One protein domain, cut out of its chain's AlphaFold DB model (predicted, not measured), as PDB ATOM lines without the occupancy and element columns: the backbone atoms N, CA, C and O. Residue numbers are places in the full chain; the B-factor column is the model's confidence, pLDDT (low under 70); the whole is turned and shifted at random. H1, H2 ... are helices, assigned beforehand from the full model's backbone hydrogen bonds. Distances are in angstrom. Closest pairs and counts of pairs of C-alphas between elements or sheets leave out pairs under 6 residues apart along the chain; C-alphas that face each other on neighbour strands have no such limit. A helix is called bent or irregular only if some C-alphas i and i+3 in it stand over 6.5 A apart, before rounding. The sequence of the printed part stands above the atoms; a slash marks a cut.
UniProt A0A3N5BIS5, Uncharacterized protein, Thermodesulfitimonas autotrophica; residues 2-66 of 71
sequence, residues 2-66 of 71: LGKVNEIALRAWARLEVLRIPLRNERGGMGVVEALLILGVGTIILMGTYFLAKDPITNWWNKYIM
ATOM      1  N   LEU A   2      87.721  79.531  86.505       54.31
ATOM      2  CA  LEU A   2      88.584  78.847  85.520       54.31
ATOM      3  C   LEU A   2      87.865  78.358  84.239       54.31
ATOM      4  O   LEU A   2      88.420  78.478  83.154       54.31
ATOM      5  N   GLY A   3      86.611  77.892  84.329       58.44
ATOM      6  CA  GLY A   3      85.857  77.415  83.154       58.44
ATOM      7  C   GLY A   3      85.544  78.501  82.114       58.44
ATOM      8  O   GLY A   3      85.643  78.253  80.918       58.44
ATOM      9  N   LYS A   4      85.268  79.737  82.558       59.06
ATOM     10  CA  LYS A   4      85.003  80.872  81.654       59.06
ATOM     11  C   LYS A   4      86.261  81.316  80.902       59.06
ATOM     12  O   LYS A   4      86.177  81.697  79.742       59.06
ATOM     13  N   VAL A   5      87.426  81.241  81.550       57.59
ATOM     14  CA  VAL A   5      88.717  81.545  80.910       57.59
ATOM     15  C   VAL A   5      89.036  80.498  79.843       57.59
ATOM     16  O   VAL A   5      89.483  80.855  78.756       57.59
ATOM     17  N   ASN A   6      88.719  79.227  80.110       66.00
ATOM     18  CA  ASN A   6      88.929  78.140  79.158       66.00
ATOM     19  C   ASN A   6      88.050  78.291  77.903       66.00
ATOM     20  O   ASN A   6      88.538  78.136  76.788       66.00
ATOM     21  N   GLU A   7      86.780  78.680  78.061       69.94
ATOM     22  CA  GLU A   7      85.881  78.940  76.925       69.94
ATOM     23  C   GLU A   7      86.302  80.152  76.084       69.94
ATOM     24  O   GLU A   7      86.216  80.114  74.854       69.94
ATOM     25  N   ILE A   8      86.772  81.228  76.720       72.38
ATOM     26  CA  ILE A   8      87.269  82.415  76.010       72.38
ATOM     27  C   ILE A   8      88.550  82.074  75.242       72.38
ATOM     28  O   ILE A   8      88.680  82.462  74.080       72.38
ATOM     29  N   ALA A   9      89.459  81.308  75.849       64.88
ATOM     30  CA  ALA A   9      90.686  80.853  75.203       64.88
ATOM     31  C   ALA A   9      90.394  79.947  73.998       64.88
ATOM     32  O   ALA A   9      90.968  80.158  72.932       64.88
ATOM     33  N   LEU A  10      89.448  79.010  74.120       67.00
ATOM     34  CA  LEU A  10      89.004  78.152  73.015       67.00
ATOM     35  C   LEU A  10      88.363  78.950  71.872       67.00
ATOM     36  O   LEU A  10      88.661  78.703  70.706       67.00
ATOM     37  N   ARG A  11      87.528  79.948  72.181       69.75
ATOM     38  CA  ARG A  11      86.935  80.835  71.161       69.75
ATOM     39  C   ARG A  11      87.976  81.721  70.480       69.75
ATOM     40  O   ARG A  11      87.856  81.986  69.284       69.75
ATOM     41  N   ALA A  12      88.981  82.184  71.220       67.19
ATOM     42  CA  ALA A  12      90.092  82.952  70.670       67.19
ATOM     43  C   ALA A  12      90.965  82.087  69.749       67.19
ATOM     44  O   ALA A  12      91.287  82.514  68.642       67.19
ATOM     45  N   TRP A  13      91.262  80.852  70.160       60.31
ATOM     46  CA  TRP A  13      91.977  79.868  69.345       60.31
ATOM     47  C   TRP A  13      91.223  79.515  68.061       60.31
ATOM     48  O   TRP A  13      91.798  79.601  66.979       60.31
ATOM     49  N   ALA A  14      89.919  79.243  68.151       65.19
ATOM     50  CA  ALA A  14      89.089  78.960  66.980       65.19
ATOM     51  C   ALA A  14      89.024  80.154  66.005       65.19
ATOM     52  O   ALA A  14      89.051  79.970  64.791       65.19
ATOM     53  N   ARG A  15      88.988  81.398  66.509       64.25
ATOM     54  CA  ARG A  15      89.056  82.601  65.657       64.25
ATOM     55  C   ARG A  15      90.416  82.770  64.981       64.25
ATOM     56  O   ARG A  15      90.456  83.184  63.826       64.25
ATOM     57  N   LEU A  16      91.510  82.446  65.670       60.50
ATOM     58  CA  LEU A  16      92.857  82.475  65.093       60.50
ATOM     59  C   LEU A  16      93.041  81.394  64.019       60.50
ATOM     60  O   LEU A  16      93.650  81.669  62.990       60.50
ATOM     61  N   GLU A  17      92.468  80.203  64.201       56.78
ATOM     62  CA  GLU A  17      92.454  79.164  63.165       56.78
ATOM     63  C   GLU A  17      91.622  79.565  61.946       56.78
ATOM     64  O   GLU A  17      92.079  79.377  60.822       56.78
ATOM     65  N   VAL A  18      90.465  80.209  62.132       58.69
ATOM     66  CA  VAL A  18      89.663  80.738  61.013       58.69
ATOM     67  C   VAL A  18      90.409  81.822  60.228       58.69
ATOM     68  O   VAL A  18      90.287  81.874  59.008       58.69
ATOM     69  N   LEU A  19      91.241  82.636  60.887       54.56
ATOM     70  CA  LEU A  19      92.146  83.585  60.221       54.56
ATOM     71  C   LEU A  19      93.348  82.904  59.544       54.56
ATOM     72  O   LEU A  19      93.960  83.490  58.654       54.56
ATOM     73  N   ARG A  20      93.672  81.662  59.921       52.06
ATOM     74  CA  ARG A  20      94.747  80.856  59.324       52.06
ATOM     75  C   ARG A  20      94.319  80.161  58.028       52.06
ATOM     76  O   ARG A  20      95.161  79.907  57.173       52.06
ATOM     77  N   ILE A  21      93.025  79.884  57.865       54.53
ATOM     78  CA  ILE A  21      92.454  79.235  56.672       54.53
ATOM     79  C   ILE A  21      92.618  80.080  55.386       54.53
ATOM     80  O   ILE A  21      93.008  79.499  54.376       54.53
ATOM     81  N   PRO A  22      92.442  81.418  55.369       52.66
ATOM     82  CA  PRO A  22      92.741  82.222  54.180       52.66
ATOM     83  C   PRO A  22      94.245  82.472  53.945       52.66
ATOM     84  O   PRO A  22      94.605  82.950  52.874       52.66
ATOM     85  N   LEU A  23      95.121  82.147  54.907       52.03
ATOM     86  CA  LEU A  23      96.587  82.280  54.795       52.03
ATOM     87  C   LEU A  23      97.269  81.015  54.252       52.03
ATOM     88  O   LEU A  23      98.467  81.004  53.987       52.03
ATOM     89  N   ARG A  24      96.532  79.914  54.093       52.62
ATOM     90  CA  ARG A  24      97.084  78.672  53.555       52.62
ATOM     91  C   ARG A  24      96.726  78.558  52.081       52.62
ATOM     92  O   ARG A  24      95.875  77.770  51.685       52.62
ATOM     93  N   ASN A  25      97.394  79.364  51.262       56.03
ATOM     94  CA  ASN A  25      97.369  79.159  49.825       56.03
ATOM     95  C   ASN A  25      98.205  77.905  49.525       56.03
ATOM     96  O   ASN A  25      99.433  77.930  49.598       56.03
ATOM     97  N   GLU A  26      97.560  76.783  49.209       55.81
ATOM     98  CA  GLU A  26      98.222  75.494  48.931       55.81
ATOM     99  C   GLU A  26      99.070  75.494  47.639       55.81
ATOM    100  O   GLU A  26      99.525  74.455  47.171       55.81
ATOM    101  N   ARG A  27      99.307  76.670  47.045       52.16
ATOM    102  CA  ARG A  27     100.079  76.862  45.817       52.16
ATOM    103  C   ARG A  27     100.975  78.098  45.878       52.16
ATOM    104  O   ARG A  27     100.918  78.916  44.975       52.16
ATOM    105  N   GLY A  28     101.766  78.258  46.942       53.28
ATOM    106  CA  GLY A  28     103.006  79.064  46.955       53.28
ATOM    107  C   GLY A  28     102.946  80.529  46.483       53.28
ATOM    108  O   GLY A  28     103.995  81.136  46.289       53.28
ATOM    109  N   GLY A  29     101.761  81.098  46.273       58.59
ATOM    110  CA  GLY A  29     101.551  82.455  45.791       58.59
ATOM    111  C   GLY A  29     101.021  83.326  46.915       58.59
ATOM    112  O   GLY A  29     100.091  82.923  47.615       58.59
ATOM    113  N   MET A  30     101.603  84.514  47.067       65.69
ATOM    114  CA  MET A  30     101.150  85.511  48.034       65.69
ATOM    115  C   MET A  30      99.680  85.844  47.765       65.69
ATOM    116  O   MET A  30      99.321  86.288  46.669       65.69
ATOM    117  N   GLY A  31      98.820  85.583  48.749       74.06
ATOM    118  CA  GLY A  31      97.404  85.913  48.648       74.06
ATOM    119  C   GLY A  31      97.215  87.428  48.562       74.06
ATOM    120  O   GLY A  31      97.974  88.191  49.154       74.06
ATOM    121  N   VAL A  32      96.173  87.891  47.867       78.19
ATOM    122  CA  VAL A  32      95.868  89.334  47.756       78.19
ATOM    123  C   VAL A  32      95.755  89.988  49.140       78.19
ATOM    124  O   VAL A  32      96.233  91.098  49.348       78.19
ATOM    125  N   VAL A  33      95.189  89.273  50.117       80.06
ATOM    126  CA  VAL A  33      95.087  89.734  51.510       80.06
ATOM    127  C   VAL A  33      96.465  89.871  52.169       80.06
ATOM    128  O   VAL A  33      96.710  90.863  52.847       80.06
ATOM    129  N   GLU A  34      97.384  88.930  51.945       76.69
ATOM    130  CA  GLU A  34      98.756  88.998  52.475       76.69
ATOM    131  C   GLU A  34      99.531  90.166  51.867       76.69
ATOM    132  O   GLU A  34     100.198  90.906  52.589       76.69
ATOM    133  N   ALA A  35      99.384  90.388  50.560       81.00
ATOM    134  CA  ALA A  35      99.987  91.527  49.878       81.00
ATOM    135  C   ALA A  35      99.471  92.860  50.448       81.00
ATOM    136  O   ALA A  35     100.261  93.758  50.734       81.00
ATOM    137  N   LEU A  36      98.160  92.979  50.682       86.06
ATOM    138  CA  LEU A  36      97.562  94.175  51.285       86.06
ATOM    139  C   LEU A  36      98.015  94.391  52.734       86.06
ATOM    140  O   LEU A  36      98.269  95.530  53.126       86.06
ATOM    141  N   LEU A  37      98.164  93.321  53.518       86.56
ATOM    142  CA  LEU A  37      98.692  93.405  54.882       86.56
ATOM    143  C   LEU A  37     100.152  93.873  54.892       86.56
ATOM    144  O   LEU A  37     100.494  94.775  55.656       86.56
ATOM    145  N   ILE A  38     100.997  93.323  54.017       89.06
ATOM    146  CA  ILE A  38     102.402  93.735  53.883       89.06
ATOM    147  C   ILE A  38     102.499  95.197  53.435       89.06
ATOM    148  O   ILE A  38     103.272  95.962  54.012       89.06
ATOM    149  N   LEU A  39     101.685  95.617  52.462       91.19
ATOM    150  CA  LEU A  39     101.629  97.010  52.004       91.19
ATOM    151  C   LEU A  39     101.172  97.967  53.113       91.19
ATOM    152  O   LEU A  39     101.759  99.038  53.287       91.19
ATOM    153  N   GLY A  40     100.158  97.581  53.889       89.25
ATOM    154  CA  GLY A  40      99.669  98.372  55.017       89.25
ATOM    155  C   GLY A  40     100.731  98.540  56.104       89.25
ATOM    156  O   GLY A  40     101.020  99.665  56.517       89.25
ATOM    157  N   VAL A  41     101.379  97.446  56.514       93.06
ATOM    158  CA  VAL A  41     102.471  97.481  57.501       93.06
ATOM    159  C   VAL A  41     103.655  98.299  56.980       93.06
ATOM    160  O   VAL A  41     104.174  99.152  57.701       93.06
ATOM    161  N   GLY A  42     104.038  98.108  55.716       91.94
ATOM    162  CA  GLY A  42     105.094  98.885  55.068       91.94
ATOM    163  C   GLY A  42     104.800 100.385  55.076       91.94
ATOM    164  O   GLY A  42     105.673 101.180  55.411       91.94
ATOM    165  N   THR A  43     103.554 100.776  54.804       93.25
ATOM    166  CA  THR A  43     103.129 102.185  54.815       93.25
ATOM    167  C   THR A  43     103.229 102.802  56.211       93.25
ATOM    168  O   THR A  43     103.721 103.921  56.350       93.25
ATOM    169  N   ILE A  44     102.818 102.075  57.255       92.81
ATOM    170  CA  ILE A  44     102.918 102.543  58.648       92.81
ATOM    171  C   ILE A  44     104.385 102.742  59.045       92.81
ATOM    172  O   ILE A  44     104.733 103.774  59.622       92.81
ATOM    173  N   ILE A  45     105.255 101.788  58.701       92.62
ATOM    174  CA  ILE A  45     106.696 101.878  58.974       92.62
ATOM    175  C   ILE A  45     107.310 103.062  58.217       92.62
ATOM    176  O   ILE A  45     108.051 103.849  58.809       92.62
ATOM    177  N   LEU A  46     106.984 103.233  56.935       91.38
ATOM    178  CA  LEU A  46     107.476 104.347  56.120       91.38
ATOM    179  C   LEU A  46     107.016 105.705  56.663       91.38
ATOM    180  O   LEU A  46     107.828 106.619  56.766       91.38
ATOM    181  N   MET A  47     105.755 105.842  57.078       90.06
ATOM    182  CA  MET A  47     105.292 107.077  57.720       90.06
ATOM    183  C   MET A  47     106.018 107.330  59.040       90.06
ATOM    184  O   MET A  47     106.521 108.430  59.255       90.06
ATOM    185  N   GLY A  48     106.100 106.326  59.916       89.38
ATOM    186  CA  GLY A  48     106.769 106.468  61.211       89.38
ATOM    187  C   GLY A  48     108.235 106.875  61.059       89.38
ATOM    188  O   GLY A  48     108.687 107.828  61.690       89.38
ATOM    189  N   THR A  49     108.959 106.204  60.163       89.56
ATOM    190  CA  THR A  49     110.356 106.540  59.849       89.56
ATOM    191  C   THR A  49     110.487 107.925  59.223       89.56
ATOM    192  O   THR A  49     111.377 108.669  59.627       89.56
ATOM    193  N   TYR A  50     109.582 108.326  58.325       89.56
ATOM    194  CA  TYR A  50     109.564 109.677  57.765       89.56
ATOM    195  C   TYR A  50     109.395 110.741  58.853       89.56
ATOM    196  O   TYR A  50     110.204 111.660  58.923       89.56
ATOM    197  N   PHE A  51     108.401 110.619  59.737       89.50
ATOM    198  CA  PHE A  51     108.167 111.626  60.778       89.50
ATOM    199  C   PHE A  51     109.316 111.728  61.781       89.50
ATOM    200  O   PHE A  51     109.637 112.831  62.215       89.50
ATOM    201  N   LEU A  52     109.964 110.610  62.111       86.25
ATOM    202  CA  LEU A  52     111.134 110.608  62.990       86.25
ATOM    203  C   LEU A  52     112.378 111.190  62.310       86.25
ATOM    204  O   LEU A  52     113.182 111.861  62.956       86.25
ATOM    205  N   ALA A  53     112.553 110.924  61.017       88.06
ATOM    206  CA  ALA A  53     113.762 111.295  60.297       88.06
ATOM    207  C   ALA A  53     113.677 112.671  59.620       88.06
ATOM    208  O   ALA A  53     114.725 113.251  59.340       88.06
ATOM    209  N   LYS A  54     112.478 113.226  59.371       85.75
ATOM    210  CA  LYS A  54     112.344 114.470  58.594       85.75
ATOM    211  C   LYS A  54     113.114 115.618  59.238       85.75
ATOM    212  O   LYS A  54     113.837 116.309  58.534       85.75
ATOM    213  N   ASP A  55     112.984 115.823  60.546       87.62
ATOM    214  CA  ASP A  55     113.554 116.984  61.230       87.62
ATOM    215  C   ASP A  55     115.088 116.923  61.281       87.62
ATOM    216  O   ASP A  55     115.731 117.882  60.842       87.62
ATOM    217  N   PRO A  56     115.727 115.813  61.716       87.62
ATOM    218  CA  PRO A  56     117.183 115.717  61.681       87.62
ATOM    219  C   PRO A  56     117.740 115.749  60.251       87.62
ATOM    220  O   PRO A  56     118.758 116.405  60.029       87.62
ATOM    221  N   ILE A  57     117.077 115.111  59.276       85.94
ATOM    222  CA  ILE A  57     117.508 115.147  57.868       85.94
ATOM    223  C   ILE A  57     117.376 116.558  57.298       85.94
ATOM    224  O   ILE A  57     118.300 117.025  56.641       85.94
ATOM    225  N   THR A  58     116.275 117.258  57.571       85.19
ATOM    226  CA  THR A  58     116.053 118.630  57.089       85.19
ATOM    227  C   THR A  58     117.081 119.582  57.691       85.19
ATOM    228  O   THR A  58     117.677 120.379  56.971       85.19
ATOM    229  N   ASN A  59     117.369 119.462  58.991       85.62
ATOM    230  CA  ASN A  59     118.401 120.264  59.648       85.62
ATOM    231  C   ASN A  59     119.800 119.972  59.089       85.62
ATOM    232  O   ASN A  59     120.572 120.897  58.842       85.62
ATOM    233  N   TRP A  60     120.129 118.699  58.858       88.25
ATOM    234  CA  TRP A  60     121.385 118.308  58.220       88.25
ATOM    235  C   TRP A  60     121.481 118.845  56.783       88.25
ATOM    236  O   TRP A  60     122.487 119.454  56.420       88.25
ATOM    237  N   TRP A  61     120.421 118.705  55.989       85.62
ATOM    238  CA  TRP A  61     120.345 119.188  54.610       85.62
ATOM    239  C   TRP A  61     120.534 120.702  54.527       85.62
ATOM    240  O   TRP A  61     121.366 121.187  53.756       85.62
ATOM    241  N   ASN A  62     119.823 121.444  55.377       86.94
ATOM    242  CA  ASN A  62     119.943 122.896  55.466       86.94
ATOM    243  C   ASN A  62     121.318 123.331  55.981       86.94
ATOM    244  O   ASN A  62     121.730 124.449  55.718       86.94
ATOM    245  N   LYS A  63     122.051 122.487  56.709       83.50
ATOM    246  CA  LYS A  63     123.396 122.824  57.187       83.50
ATOM    247  C   LYS A  63     124.486 122.560  56.146       83.50
ATOM    248  O   LYS A  63     125.443 123.324  56.081       83.50
ATOM    249  N   TYR A  64     124.371 121.476  55.376       85.44
ATOM    250  CA  TYR A  64     125.473 120.976  54.542       85.44
ATOM    251  C   TYR A  64     125.236 121.064  53.033       85.44
ATOM    252  O   TYR A  64     126.209 121.136  52.290       85.44
ATOM    253  N   ILE A  65     123.983 121.036  52.572       86.62
ATOM    254  CA  ILE A  65     123.660 120.938  51.140       86.62
ATOM    255  C   ILE A  65     123.094 122.245  50.608       86.62
ATOM    256  O   ILE A  65     123.610 122.791  49.635       86.62
ATOM    257  N   MET A  66     122.050 122.763  51.255       80.62
ATOM    258  CA  MET A  66     121.442 124.038  50.886       80.62
ATOM    259  C   MET A  66     121.310 124.930  52.121       80.62
ATOM    260  O   MET A  66     120.211 125.063  52.664       80.62
TER     261      MET A  66
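Overview. This is residues 2 to 66 of the 71 residues of an uncharacterized protein of Thermodesulfitimonas autotrophica (UniProt A0A3N5BIS5). Look for an open, flat V: the long, bent helix H2 makes one arm, H1 the other, and they meet near their ends at the loop of residues 24 to 31. The far part of H2, H2b, turns off from H2a. The 65 printed residues hold two named helices, H1 then H2, and no named strand, all helix by class. The whole is extended, radius of gyration of the C-alphas 21.5 A, spanning 64 by 39 by 11 A.

Arrangement. H2, residues 32 to 64, was assigned as one helix by its hydrogen bonds but is bent: C-alphas 52 and 55 are 7.0 A apart. Its arms H2a, residues 32 to 52, and H2b, residues 55 to 64, stand at a steep tilt of 56 degrees. H1, residues 2 to 23, is close to H2a but not clearly touching, about perpendicular at 78 degrees; their closest C-alphas, of Leu 23 and Glu 34, are 7.4 A apart. H1 and H2b are apart. Every O i to N i+4 pair is within hydrogen-bond range in H2a and H2b, and 16 of 18 in H1.

Along the chain. Find C-alpha 32 at (95.868, 89.334, 47.756); H2a runs 30.3 A from there, and H2b, 14.2 A, ends at C-alpha 64, (125.473, 120.976, 54.542). H1 runs 31.9 A from C-alpha 2 at (88.584, 78.847, 85.520).

Size, cuts and confidence. The C-alphas of Gly 3 and Met 66, the two farthest apart, are 66.9 A apart. The printed part has no cut, and the link from H1 to H2 is short. Residues 2 to 7 and 9 to 30 have pLDDT under 70.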